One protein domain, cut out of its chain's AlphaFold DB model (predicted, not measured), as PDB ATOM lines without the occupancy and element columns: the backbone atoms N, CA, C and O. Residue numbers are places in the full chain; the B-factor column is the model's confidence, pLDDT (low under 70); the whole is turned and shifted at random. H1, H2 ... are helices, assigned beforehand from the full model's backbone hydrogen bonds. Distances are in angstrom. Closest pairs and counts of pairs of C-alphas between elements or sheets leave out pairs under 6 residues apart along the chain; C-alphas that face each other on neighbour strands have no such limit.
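Overview. This is residues 10 to 36 and 72 to 135 of the 146 residues of an uncharacterized protein of Pterula gracilis (UniProt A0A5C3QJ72). A long helix, H3, lies along one side of the model; H4 folds back beside it as a helical hairpin, and H1 crosses the middle part of H3 at a steep angle. Two long loop stretches, residues 21 to 36 and 72 to 86, make much of the side away from H3, and the short H2 sits near the first end of H3. The printed part has 91 residues with four named helices, in the order H1, H2, H3, H4, and no named strand; the class is all helix, though under half of the residues, 43 of 91, are in named elements. The whole is compact, with a radius of gyration of the C-alphas of 12.0 A, and rounded, spanning 33 by 28 by 23 A.

Along the chain. Start at Ser 10, the first printed residue, and find C-alpha 11 at (-43.388, 24.303, 39.157); from there H1 runs through residues 11 to 20, 14.2 A from first to last C-alpha. Residues 21 to 36 follow with no named element, and after the cut residues 72 to 86 again have none. Next comes H2, residues 87 to 90, 5.0 A long. Look for C-alpha 92 at (-49.041, 28.149, 46.636), where H3 begins; it runs 28.4 A through residues 92 to 111. H4 holds residues 123 to 131, 13.0 A long, and ends at C-alpha 131, (-54.334, 39.808, 36.431).

Arrangement. Begin with H1, which touches H3 at a steep tilt of 62 degrees, the same way. Look at Ile 18 and Ala 102, whose C-alphas are the closest of the two helices, 5.2 A apart; H3 touches H1 with residues 98 to 106 alone. H1 and H2 are apart, but only just, with their closest C-alphas 8.3 A from each other. H2 is close to H3 but not clearly touching it; their closest C-alphas, those of Glu 87 and Phe 95, are 5.7 A apart. H3 and H4 form a helical hairpin: they touch at a shallow tilt of 12 degrees, opposite ways, and their closest C-alphas, those of Leu 105 and Ile 125, are 6.6 A apart. H4 is apart from H1 and from H2. In the backbones of H1 and H3 every O i to N i+4 pair is within hydrogen-bond range, in H4 4 of 5 are, and H2 is too short for such a pair.

Size, cuts and confidence. The two C-alphas farthest apart are those of Asn 88 and Gly 113, at 33.1 A. Residues 37 to 71 are not printed, and C-alphas 36 and 72 stand 11.5 A apart across this cut, which falls in the link from H1 to H2. Of the links printed whole, H2 to H3 is tight, with 1 residue, and H3 to H4 is long, with 11. The mean pLDDT of the printed part is 89.5, and no printed residue is under 70.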
ATOM      1  N   SER A  10     -44.499  21.470  35.362       73.62
ATOM      2  CA  SER A  10     -43.662  21.481  36.565       73.62
ATOM      3  C   SER A  10     -43.571  22.892  37.160       73.62
ATOM      4  O   SER A  10     -43.633  23.891  36.436       73.62
ATOM      5  N   ASP A  11     -43.412  22.999  38.481       78.19
ATOM      6  CA  ASP A  11     -43.388  24.303  39.157       78.19
ATOM      7  C   ASP A  11     -42.304  25.231  38.579       78.19
ATOM      8  O   ASP A  11     -42.511  26.439  38.471       78.19
ATOM      9  N   SER A  12     -41.194  24.668  38.084       81.69
ATOM     10  CA  SER A  12     -40.146  25.393  37.354       81.69
ATOM     11  C   SER A  12     -40.637  25.998  36.030       81.69
ATOM     12  O   SER A  12     -40.340  27.154  35.727       81.69
ATOM     13  N   HIS A  13     -41.434  25.266  35.251       83.38
ATOM     14  CA  HIS A  13     -42.052  25.772  34.025       83.38
ATOM     15  C   HIS A  13     -43.099  26.842  34.304       83.38
ATOM     16  O   HIS A  13     -43.166  27.847  33.593       83.38
ATOM     17  N   ILE A  14     -43.912  26.657  35.344       88.50
ATOM     18  CA  ILE A  14     -44.874  27.675  35.766       88.50
ATOM     19  C   ILE A  14     -44.128  28.940  36.202       88.50
ATOM     20  O   ILE A  14     -44.491  30.037  35.772       88.50
ATOM     21  N   ALA A  15     -43.050  28.795  36.974       90.25
ATOM     22  CA  ALA A  15     -42.225  29.908  37.420       90.25
ATOM     23  C   ALA A  15     -41.630  30.689  36.239       90.25
ATOM     24  O   ALA A  15     -41.735  31.914  36.198       90.25
ATOM     25  N   LEU A  16     -41.093  30.004  35.223       89.50
ATOM     26  CA  LEU A  16     -40.604  30.645  33.998       89.50
ATOM     27  C   LEU A  16     -41.690  31.445  33.278       89.50
ATOM     28  O   LEU A  16     -41.464  32.586  32.870       89.50
ATOM     29  N   LYS A  17     -42.883  30.860  33.135       90.75
ATOM     30  CA  LYS A  17     -44.024  31.526  32.497       90.75
ATOM     31  C   LYS A  17     -44.431  32.771  33.278       90.75
ATOM     32  O   LYS A  17     -44.629  33.828  32.683       90.75
ATOM     33  N   ILE A  18     -44.516  32.678  34.607       92.94
ATOM     34  CA  ILE A  18     -44.813  33.827  35.471       92.94
ATOM     35  C   ILE A  18     -43.747  34.908  35.293       92.94
ATOM     36  O   ILE A  18     -44.095  36.066  35.046       92.94
ATOM     37  N   ALA A  19     -42.471  34.527  35.372       92.88
ATOM     38  CA  ALA A  19     -41.336  35.430  35.269       92.88
ATOM     39  C   ALA A  19     -41.318  36.172  33.926       92.88
ATOM     40  O   ALA A  19     -41.084  37.379  33.893       92.88
ATOM     41  N   ARG A  20     -41.651  35.498  32.817       91.88
ATOM     42  CA  ARG A  20     -41.734  36.105  31.477       91.88
ATOM     43  C   ARG A  20     -42.729  37.266  31.400       91.88
ATOM     44  O   ARG A  20     -42.505  38.216  30.656       91.88
ATOM     45  N   HIS A  21     -43.815  37.211  32.167       93.44
ATOM     46  CA  HIS A  21     -44.897  38.206  32.108       93.44
ATOM     47  C   HIS A  21     -44.899  39.195  33.272       93.44
ATOM     48  O   HIS A  21     -45.800  40.034  33.367       93.44
ATOM     49  N   SER A  22     -43.898  39.110  34.144       92.62
ATOM     50  CA  SER A  22     -43.832  39.853  35.396       92.62
ATOM     51  C   SER A  22     -42.650  40.812  35.413       92.62
ATOM     52  O   SER A  22     -41.537  40.505  34.993       92.62
ATOM     53  N   ARG A  23     -42.903  42.017  35.921       92.12
ATOM     54  CA  ARG A  23     -41.896  43.073  36.019       92.12
ATOM     55  C   ARG A  23     -40.819  42.684  37.030       92.12
ATOM     56  O   ARG A  23     -41.137  42.156  38.095       92.12
ATOM     57  N   CYS A  24     -39.568  43.007  36.721       93.06
ATOM     58  CA  CYS A  24     -38.482  42.812  37.670       93.06
ATOM     59  C   CYS A  24     -38.668  43.723  38.895       93.06
ATOM     60  O   CYS A  24     -38.957  44.913  38.774       93.06
ATOM     61  N   SER A  25     -38.471  43.167  40.084       91.75
ATOM     62  CA  SER A  25     -38.510  43.881  41.365       91.75
ATOM     63  C   SER A  25     -37.230  44.670  41.663       91.75
ATOM     64  O   SER A  25     -37.237  45.546  42.525       91.75
ATOM     65  N   ARG A  26     -36.128  44.376  40.960       92.19
ATOM     66  CA  ARG A  26     -34.805  44.987  41.181       92.19
ATOM     67  C   ARG A  26     -34.459  46.109  40.204       92.19
ATOM     68  O   ARG A  26     -33.551  46.885  40.483       92.19
ATOM     69  N   CYS A  27     -35.146  46.200  39.067       92.94
ATOM     70  CA  CYS A  27     -34.894  47.229  38.061       92.94
ATOM     71  C   CYS A  27     -36.193  47.746  37.435       92.94
ATOM     72  O   CYS A  27     -37.209  47.058  37.397       92.94
ATOM     73  N   GLU A  28     -36.161  48.971  36.913       87.56
ATOM     74  CA  GLU A  28     -37.355  49.638  36.379       87.56
ATOM     75  C   GLU A  28     -37.542  49.464  34.863       87.56
ATOM     76  O   GLU A  28     -38.599  49.787  34.319       87.56
ATOM     77  N   CYS A  29     -36.541  48.950  34.154       85.75
ATOM     78  CA  CYS A  29     -36.582  48.804  32.698       85.75
ATOM     79  C   CYS A  29     -37.032  47.413  32.228       85.75
ATOM     80  O   CYS A  29     -37.365  47.257  31.057       85.75
ATOM     81  N   CYS A  30     -37.087  46.417  33.117       90.38
ATOM     82  CA  CYS A  30     -37.411  45.042  32.747       90.38
ATOM     83  C   CYS A  30     -38.877  44.696  33.044       90.38
ATOM     84  O   CYS A  30     -39.307  44.691  34.201       90.38
ATOM     85  N   TYR A  31     -39.648  44.388  32.001       90.38
ATOM     86  CA  TYR A  31     -41.082  44.071  32.087       90.38
ATOM     87  C   TYR A  31     -41.396  42.567  32.043       90.38
ATOM     88  O   TYR A  31     -42.574  42.204  32.031       90.38
ATOM     89  N   GLY A  32     -40.368  41.723  32.007       91.50
ATOM     90  CA  GLY A  32     -40.496  40.279  31.868       91.50
ATOM     91  C   GLY A  32     -39.139  39.602  31.750       91.50
ATOM     92  O   GLY A  32     -38.198  40.198  31.238       91.50
ATOM     93  N   LEU A  33     -39.029  38.359  32.209       91.06
ATOM     94  CA  LEU A  33     -37.846  37.530  32.002       91.06
ATOM     95  C   LEU A  33     -37.654  37.282  30.500       91.06
ATOM     96  O   LEU A  33     -38.498  36.655  29.855       91.06
ATOM     97  N   HIS A  34     -36.546  37.770  29.949       90.88
ATOM     98  CA  HIS A  34     -36.193  37.575  28.548       90.88
ATOM     99  C   HIS A  34     -34.677  37.401  28.376       90.88
ATOM    100  O   HIS A  34     -33.905  37.917  29.194       90.88
ATOM    101  N   PRO A  35     -34.231  36.696  27.324       87.06
ATOM    102  CA  PRO A  35     -32.814  36.502  27.058       87.06
ATOM    103  C   PRO A  35     -32.115  37.811  26.680       87.06
ATOM    104  O   PRO A  35     -32.777  38.793  26.310       87.06
ATOM    105  N   PRO A  36     -30.774  37.829  26.745       84.31
ATOM    106  CA  PRO A  36     -29.959  38.853  26.104       84.31
ATOM    107  C   PRO A  36     -30.325  39.030  24.617       84.31
ATOM    108  O   PRO A  36     -30.677  38.052  23.955       84.31
ATOM    109  N   GLU A  72     -32.634  30.875  32.737       76.56
ATOM    110  CA  GLU A  72     -32.530  31.063  34.197       76.56
ATOM    111  C   GLU A  72     -32.239  32.517  34.601       76.56
ATOM    112  O   GLU A  72     -32.588  32.949  35.701       76.56
ATOM    113  N   THR A  73     -31.612  33.291  33.707       86.75
ATOM    114  CA  THR A  73     -31.184  34.674  33.961       86.75
ATOM    115  C   THR A  73     -31.698  35.607  32.868       86.75
ATOM    116  O   THR A  73     -31.537  35.342  31.679       86.75
ATOM    117  N   CYS A  74     -32.311  36.717  33.273       91.25
ATOM    118  CA  CYS A  74     -32.785  37.751  32.362       91.25
ATOM    119  C   CYS A  74     -31.631  38.610  31.831       91.25
ATOM    120  O   CYS A  74     -30.616  38.788  32.502       91.25
ATOM    121  N   SER A  75     -31.838  39.266  30.690       90.81
ATOM    122  CA  SER A  75     -30.945  40.316  30.177       90.81
ATOM    123  C   SER A  75     -30.651  41.438  31.188       90.81
ATOM    124  O   SER A  75     -29.597  42.067  31.123       90.81
ATOM    125  N   CYS A  76     -31.552  41.679  32.151       91.62
ATOM    126  CA  CYS A  76     -31.343  42.654  33.222       91.62
ATOM    127  C   CYS A  76     -30.414  42.158  34.347       91.62
ATOM    128  O   CYS A  76     -30.185  42.894  35.304       91.62
ATOM    129  N   GLY A  77     -29.909  40.922  34.256       90.56
ATOM    130  CA  GLY A  77     -29.004  40.300  35.227       90.56
ATOM    131  C   GLY A  77     -29.689  39.657  36.436       90.56
ATOM    132  O   GLY A  77     -29.000  39.191  37.337       90.56
ATOM    133  N   HIS A  78     -31.025  39.625  36.473       93.12
ATOM    134  CA  HIS A  78     -31.798  39.046  37.576       93.12
ATOM    135  C   HIS A  78     -32.514  37.757  37.163       93.12
ATOM    136  O   HIS A  78     -32.856  37.584  35.990       93.12
ATOM    137  N   GLY A  79     -32.760  36.871  38.127       90.88
ATOM    138  CA  GLY A  79     -33.344  35.556  37.894       90.88
ATOM    139  C   GLY A  79     -34.867  35.533  37.992       90.88
ATOM    140  O   GLY A  79     -35.544  36.560  38.079       90.88
ATOM    141  N   ILE A  80     -35.406  34.316  37.975       91.38
ATOM    142  CA  ILE A  80     -36.837  34.008  38.093       91.38
ATOM    143  C   ILE A  80     -37.485  34.626  39.358       91.38
ATOM    144  O   ILE A  80     -38.532  35.268  39.213       91.38
ATOM    145  N   PRO A  81     -36.891  34.542  40.571       91.12
ATOM    146  CA  PRO A  81     -37.511  35.090  41.784       91.12
ATOM    147  C   PRO A  81     -37.693  36.609  41.726       91.12
ATOM    148  O   PRO A  81     -38.750  37.136  42.077       91.12
ATOM    149  N   GLU A  82     -36.701  37.338  41.202       92.75
ATOM    150  CA  GLU A  82     -36.786  38.792  41.055       92.75
ATOM    151  C   GLU A  82     -37.848  39.224  40.039       92.75
ATOM    152  O   GLU A  82     -38.281  40.376  40.082       92.75
ATOM    153  N   HIS A  83     -38.287  38.320  39.163       92.31
ATOM    154  CA  HIS A  83     -39.402  38.515  38.239       92.31
ATOM    155  C   HIS A  83     -40.717  37.959  38.806       92.31
ATOM    156  O   HIS A  83     -41.614  37.598  38.056       92.31
ATOM    157  N   GLY A  84     -40.873  37.895  40.129       88.62
ATOM    158  CA  GLY A  84     -42.167  37.636  40.768       88.62
ATOM    159  C   GLY A  84     -42.635  36.184  40.702       88.62
ATOM    160  O   GLY A  84     -43.800  35.919  40.979       88.62
ATOM    161  N   ALA A  85     -41.749  35.252  40.364       90.44
ATOM    162  CA  ALA A  85     -42.028  33.823  40.335       90.44
ATOM    163  C   ALA A  85     -41.399  33.106  41.543       90.44
ATOM    164  O   ALA A  85     -40.684  32.119  41.395       90.44
ATOM    165  N   ASP A  86     -41.656  33.632  42.744       89.56
ATOM    166  CA  ASP A  86     -41.238  33.034  44.015       89.56
ATOM    167  C   ASP A  86     -42.467  32.539  44.788       89.56
ATOM    168  O   ASP A  86     -43.263  33.330  45.308       89.56
ATOM    169  N   GLU A  87     -42.631  31.217  44.854       88.38
ATOM    170  CA  GLU A  87     -43.740  30.581  45.569       88.38
ATOM    171  C   GLU A  87     -43.697  30.863  47.075       88.38
ATOM    172  O   GLU A  87     -44.750  31.016  47.691       88.38
ATOM    173  N   ASN A  88     -42.514  31.017  47.679       87.62
ATOM    174  CA  ASN A  88     -42.411  31.301  49.113       87.62
ATOM    175  C   ASN A  88     -42.947  32.698  49.451       87.62
ATOM    176  O   ASN A  88     -43.446  32.924  50.553       87.62
ATOM    177  N   VAL A  89     -42.853  33.631  48.500       88.38
ATOM    178  CA  VAL A  89     -43.340  35.009  48.649       88.38
ATOM    179  C   VAL A  89     -44.823  35.120  48.294       88.38
ATOM    180  O   VAL A  89     -45.566  35.810  48.991       88.38
ATOM    181  N   LEU A  90     -45.273  34.455  47.224       86.06
ATOM    182  CA  LEU A  90     -46.667  34.503  46.761       86.06
ATOM    183  C   LEU A  90     -47.604  33.581  47.557       86.06
ATOM    184  O   LEU A  90     -48.784  33.886  47.736       86.06
ATOM    185  N   GLY A  91     -47.087  32.445  48.017       88.81
ATOM    186  CA  GLY A  91     -47.861  31.311  48.501       88.81
ATOM    187  C   GLY A  91     -48.454  30.470  47.363       88.81
ATOM    188  O   GLY A  91     -48.842  30.987  46.313       88.81
ATOM    189  N   ILE A  92     -48.599  29.166  47.611       88.50
ATOM    190  CA  ILE A  92     -49.041  28.149  46.636       88.50
ATOM    191  C   ILE A  92     -50.320  28.519  45.864       88.50
ATOM    192  O   ILE A  92     -50.422  28.314  44.654       88.50
ATOM    193  N   ASN A  93     -51.304  29.120  46.541       88.69
ATOM    194  CA  ASN A  93     -52.577  29.486  45.917       88.69
ATOM    195  C   ASN A  93     -52.416  30.619  44.900       88.69
ATOM    196  O   ASN A  93     -52.993  30.561  43.811       88.69
ATOM    197  N   GLU A  94     -51.645  31.648  45.258       90.00
ATOM    198  CA  GLU A  94     -51.439  32.794  44.382       90.00
ATOM    199  C   GLU A  94     -50.484  32.437  43.253       90.00
ATOM    200  O   GLU A  94     -50.788  32.749  42.104       90.00
ATOM    201  N   PHE A  95     -49.415  31.690  43.551       90.12
ATOM    202  CA  PHE A  95     -48.505  31.125  42.556       90.12
ATOM    203  C   PHE A  95     -49.270  30.329  41.494       90.12
ATOM    204  O   PHE A  95     -49.168  30.617  40.302       90.12
ATOM    205  N   GLY A  96     -50.151  29.414  41.912       90.25
ATOM    206  CA  GLY A  96     -51.005  28.671  40.988       90.25
ATOM    207  C   GLY A  96     -51.968  29.567  40.198       90.25
ATOM    208  O   GLY A  96     -52.231  29.311  39.019       90.25
ATOM    209  N   ARG A  97     -52.506  30.635  40.803       93.38
ATOM    210  CA  ARG A  97     -53.389  31.582  40.105       93.38
ATOM    211  C   ARG A  97     -52.648  32.359  39.025       93.38
ATOM    212  O   ARG A  97     -53.115  32.372  37.886       93.38
ATOM    213  N   VAL A  98     -51.536  33.007  39.368       92.44
ATOM    214  CA  VAL A  98     -50.750  33.781  38.398       92.44
ATOM    215  C   VAL A  98     -50.115  32.862  37.357       92.44
ATOM    216  O   VAL A  98     -50.064  33.227  36.188       92.44
ATOM    217  N   GLY A  99     -49.770  31.626  37.730       91.81
ATOM    218  CA  GLY A  99     -49.319  30.583  36.816       91.81
ATOM    219  C   GLY A  99     -50.327  30.285  35.708       91.81
ATOM    220  O   GLY A  99     -49.972  30.300  34.533       91.81
ATOM    221  N   ARG A 100     -51.613  30.110  36.044       92.62
ATOM    222  CA  ARG A 100     -52.674  29.909  35.035       92.62
ATOM    223  C   ARG A 100     -52.827  31.104  34.091       92.62
ATOM    224  O   ARG A 100     -53.031  30.917  32.895       92.62
ATOM    225  N   VAL A 101     -52.720  32.328  34.612       93.75
ATOM    226  CA  VAL A 101     -52.768  33.548  33.787       93.75
ATOM    227  C   VAL A 101     -51.555  33.617  32.854       93.75
ATOM    228  O   VAL A 101     -51.712  33.941  31.678       93.75
ATOM    229  N   ALA A 102     -50.368  33.269  33.347       93.19
ATOM    230  CA  ALA A 102     -49.134  33.244  32.572       93.19
ATOM    231  C   ALA A 102     -49.160  32.192  31.453       93.19
ATOM    232  O   ALA A 102     -48.768  32.486  30.326       93.19
ATOM    233  N   VAL A 103     -49.683  30.994  31.732       91.56
ATOM    234  CA  VAL A 103     -49.930  29.963  30.708       91.56
ATOM    235  C   VAL A 103     -50.851  30.512  29.621       91.56
ATOM    236  O   VAL A 103     -50.530  30.412  28.442       91.56
ATOM    237  N   ARG A 104     -51.950  31.171  30.006       93.06
ATOM    238  CA  ARG A 104     -52.896  31.738  29.041       93.06
ATOM    239  C   ARG A 104     -52.296  32.866  28.194       93.06
ATOM    240  O   ARG A 104     -52.658  33.011  27.029       93.06
ATOM    241  N   LEU A 105     -51.407  33.673  28.773       94.06
ATOM    242  CA  LEU A 105     -50.644  34.690  28.045       94.06
ATOM    243  C   LEU A 105     -49.738  34.056  26.989       94.06
ATOM    244  O   LEU A 105     -49.751  34.497  25.843       94.06
ATOM    245  N   ASP A 106     -48.993  33.017  27.365       91.25
ATOM    246  CA  ASP A 106     -48.141  32.268  26.441       91.25
ATOM    247  C   ASP A 106     -48.943  31.666  25.283       91.25
ATOM    248  O   ASP A 106     -48.562  31.856  24.135       91.25
ATOM    249  N   GLU A 107     -50.070  31.005  25.566       91.12
ATOM    250  CA  GLU A 107     -50.958  30.445  24.534       91.12
ATOM    251  C   GLU A 107     -51.410  31.521  23.542       91.12
ATOM    252  O   GLU A 107     -51.285  31.352  22.333       91.12
ATOM    253  N   LEU A 108     -51.874  32.671  24.044       92.25
ATOM    254  CA  LEU A 108     -52.358  33.749  23.183       92.25
ATOM    255  C   LEU A 108     -51.245  34.335  22.306       92.25
ATOM    256  O   LEU A 108     -51.482  34.706  21.156       92.25
ATOM    257  N   LEU A 109     -50.035  34.449  22.851       91.94
ATOM    258  CA  LEU A 109     -48.872  34.902  22.097       91.94
ATOM    259  C   LEU A 109     -48.435  33.855  21.073       91.94
ATOM    260  O   LEU A 109     -48.065  34.223  19.960       91.94
ATOM    261  N   GLN A 110     -48.495  32.572  21.419       90.62
ATOM    262  CA  GLN A 110     -48.182  31.469  20.516       90.62
ATOM    263  C   GLN A 110     -49.154  31.427  19.336       90.62
ATOM    264  O   GLN A 110     -48.700  31.429  18.194       90.62
ATOM    265  N   ASP A 111     -50.460  31.524  19.593       90.12
ATOM    266  CA  ASP A 111     -51.511  31.577  18.566       90.12
ATOM    267  C   ASP A 111     -51.305  32.737  17.575       90.12
ATOM    268  O   ASP A 111     -51.702  32.668  16.412       90.12
ATOM    269  N   ARG A 112     -50.667  33.823  18.029       91.56
ATOM    270  CA  ARG A 112     -50.359  35.016  17.223       91.56
ATOM    271  C   ARG A 112     -48.975  34.973  16.569       91.56
ATOM    272  O   ARG A 112     -48.627  35.912  15.853       91.56
ATOM    273  N   GLY A 113     -48.163  33.946  16.829       90.12
ATOM    274  CA  GLY A 113     -46.763  33.889  16.393       90.12
ATOM    275  C   GLY A 113     -45.875  34.957  17.050       90.12
ATOM    276  O   GLY A 113     -44.913  35.427  16.448       90.12
ATOM    277  N   LYS A 114     -46.230  35.391  18.263       91.88
ATOM    278  CA  LYS A 114     -45.586  36.466  19.041       91.88
ATOM    279  C   LYS A 114     -44.976  35.995  20.361       91.88
ATOM    280  O   LYS A 114     -44.550  36.822  21.156       91.88
ATOM    281  N   LEU A 115     -44.893  34.685  20.598       88.44
ATOM    282  CA  LEU A 115     -44.367  34.122  21.852       88.44
ATOM    283  C   LEU A 115     -42.931  34.563  22.170       88.44
ATOM    284  O   LEU A 115     -42.603  34.794  23.330       88.44
ATOM    285  N   LEU A 116     -42.097  34.711  21.140       87.31
ATOM    286  CA  LEU A 116     -40.705  35.157  21.261       87.31
ATOM    287  C   LEU A 116     -40.531  36.672  21.049       87.31
ATOM    288  O   LEU A 116     -39.416  37.184  21.105       87.31
ATOM    289  N   ASP A 117     -41.622  37.403  20.811       89.12
ATOM    290  CA  ASP A 117     -41.616  38.861  20.698       89.12
ATOM    291  C   ASP A 117     -41.849  39.469  22.087       89.12
ATOM    292  O   ASP A 117     -42.960  39.845  22.461       89.12
ATOM    293  N   PHE A 118     -40.779  39.544  22.883       87.19
ATOM    294  CA  PHE A 118     -40.825  40.014  24.276       87.19
ATOM    295  C   PHE A 118     -41.318  41.465  24.435       87.19
ATOM    296  O   PHE A 118     -41.698  41.869  25.536       87.19
ATOM    297  N   ASN A 119     -41.343  42.244  23.346       87.19
ATOM    298  CA  ASN A 119     -41.826  43.624  23.327       87.19
ATOM    299  C   ASN A 119     -43.271  43.749  22.823       87.19
ATOM    300  O   ASN A 119     -43.850  44.837  22.888       87.19
ATOM    301  N   TYR A 120     -43.870  42.665  22.329       90.50
ATOM    302  CA  TYR A 120     -45.234  42.685  21.828       90.50
ATOM    303  C   TYR A 120     -46.242  42.979  22.943       90.50
ATOM    304  O   TYR A 120     -46.202  42.427  24.048       90.50
ATOM    305  N   SER A 121     -47.196  43.856  22.637       91.25
ATOM    306  CA  SER A 121     -48.303  44.168  23.527       91.25
ATOM    307  C   SER A 121     -49.520  44.629  22.738       91.25
ATOM    308  O   SER A 121     -49.433  45.501  21.879       91.25
ATOM    309  N   ASP A 122     -50.680  44.126  23.143       92.69
ATOM    310  CA  ASP A 122     -51.993  44.575  22.688       92.69
ATOM    311  C   ASP A 122     -52.976  44.663  23.870       92.69
ATOM    312  O   ASP A 122     -52.594  44.484  25.031       92.69
ATOM    313  N   VAL A 123     -54.243  44.967  23.577       93.88
ATOM    314  CA  VAL A 123     -55.303  45.149  24.579       93.88
ATOM    315  C   VAL A 123     -55.558  43.880  25.401       93.88
ATOM    316  O   VAL A 123     -55.738  43.978  26.619       93.88
ATOM    317  N   ASP A 124     -55.536  42.701  24.780       91.94
ATOM    318  CA  ASP A 124     -55.792  41.422  25.448       91.94
ATOM    319  C   ASP A 124     -54.619  41.050  26.355       91.94
ATOM    320  O   ASP A 124     -54.812  40.732  27.533       91.94
ATOM    321  N   ILE A 125     -53.393  41.189  25.838       92.62
ATOM    322  CA  ILE A 125     -52.154  40.955  26.590       92.62
ATOM    323  C   ILE A 125     -52.078  41.884  27.802       92.62
ATOM    324  O   ILE A 125     -51.807  41.434  28.915       92.62
ATOM    325  N   GLN A 126     -52.380  43.175  27.636       91.69
ATOM    326  CA  GLN A 126     -52.425  44.115  28.760       91.69
ATOM    327  C   GLN A 126     -53.512  43.742  29.772       91.69
ATOM    328  O   GLN A 126     -53.303  43.870  30.981       91.69
ATOM    329  N   SER A 127     -54.666  43.265  29.302       91.94
ATOM    330  CA  SER A 127     -55.759  42.849  30.176       91.94
ATOM    331  C   SER A 127     -55.390  41.651  31.047       91.94
ATOM    332  O   SER A 127     -55.653  41.666  32.250       91.94
ATOM    333  N   LEU A 128     -54.712  40.657  30.474       91.69
ATOM    334  CA  LEU A 128     -54.205  39.501  31.208       91.69
ATOM    335  C   LEU A 128     -53.038  39.875  32.132       91.69
ATOM    336  O   LEU A 128     -53.036  39.484  33.296       91.69
ATOM    337  N   LYS A 129     -52.104  40.730  31.692       90.44
ATOM    338  CA  LYS A 129     -51.010  41.235  32.545       90.44
ATOM    339  C   LYS A 129     -51.514  41.986  33.782       90.44
ATOM    340  O   LYS A 129     -50.869  41.952  34.826       90.44
ATOM    341  N   ARG A 130     -52.689  42.626  33.733       90.50
ATOM    342  CA  ARG A 130     -53.309  43.206  34.944       90.50
ATOM    343  C   ARG A 130     -53.666  42.146  35.987       90.50
ATOM    344  O   ARG A 130     -53.590  42.441  37.175       90.50
ATOM    345  N   GLN A 131     -54.008  40.934  35.555       90.44
ATOM    346  CA  GLN A 131     -54.334  39.808  36.431       90.44
ATOM    347  C   GLN A 131     -53.085  39.106  36.984       90.44
ATOM    348  O   GLN A 131     -53.204  38.377  37.961       90.44
ATOM    349  N   MET A 132     -51.896  39.353  36.422       89.06
ATOM    350  CA  MET A 132     -50.619  38.854  36.960       89.06
ATOM    351  C   MET A 132     -50.216  39.524  38.277       89.06
ATOM    352  O   MET A 132     -49.370  39.010  39.000       89.06
ATOM    353  N   LYS A 133     -50.797  40.682  38.607       82.75
ATOM    354  CA  LYS A 133     -50.475  41.376  39.854       82.75
ATOM    355  C   LYS A 133     -51.022  40.584  41.046       82.75
ATOM    356  O   LYS A 133     -52.169  40.127  40.970       82.75
ATOM    357  N   PRO A 134     -50.244  40.449  42.135       71.19
ATOM    358  CA  PRO A 134     -50.735  39.810  43.339       71.19
ATOM    359  C   PRO A 134     -51.941  40.578  43.881       71.19
ATOM    360  O   PRO A 134     -51.965  41.816  43.860       71.19
ATOM    361  N   PHE A 135     -52.954  39.856  44.352       72.12
ATOM    362  CA  PHE A 135     -54.085  40.475  45.031       72.12
ATOM    363  C   PHE A 135     -53.595  41.122  46.325       72.12
ATOM    364  O   PHE A 135     -53.265  40.449  47.299       72.12
TER     365      PHE A 135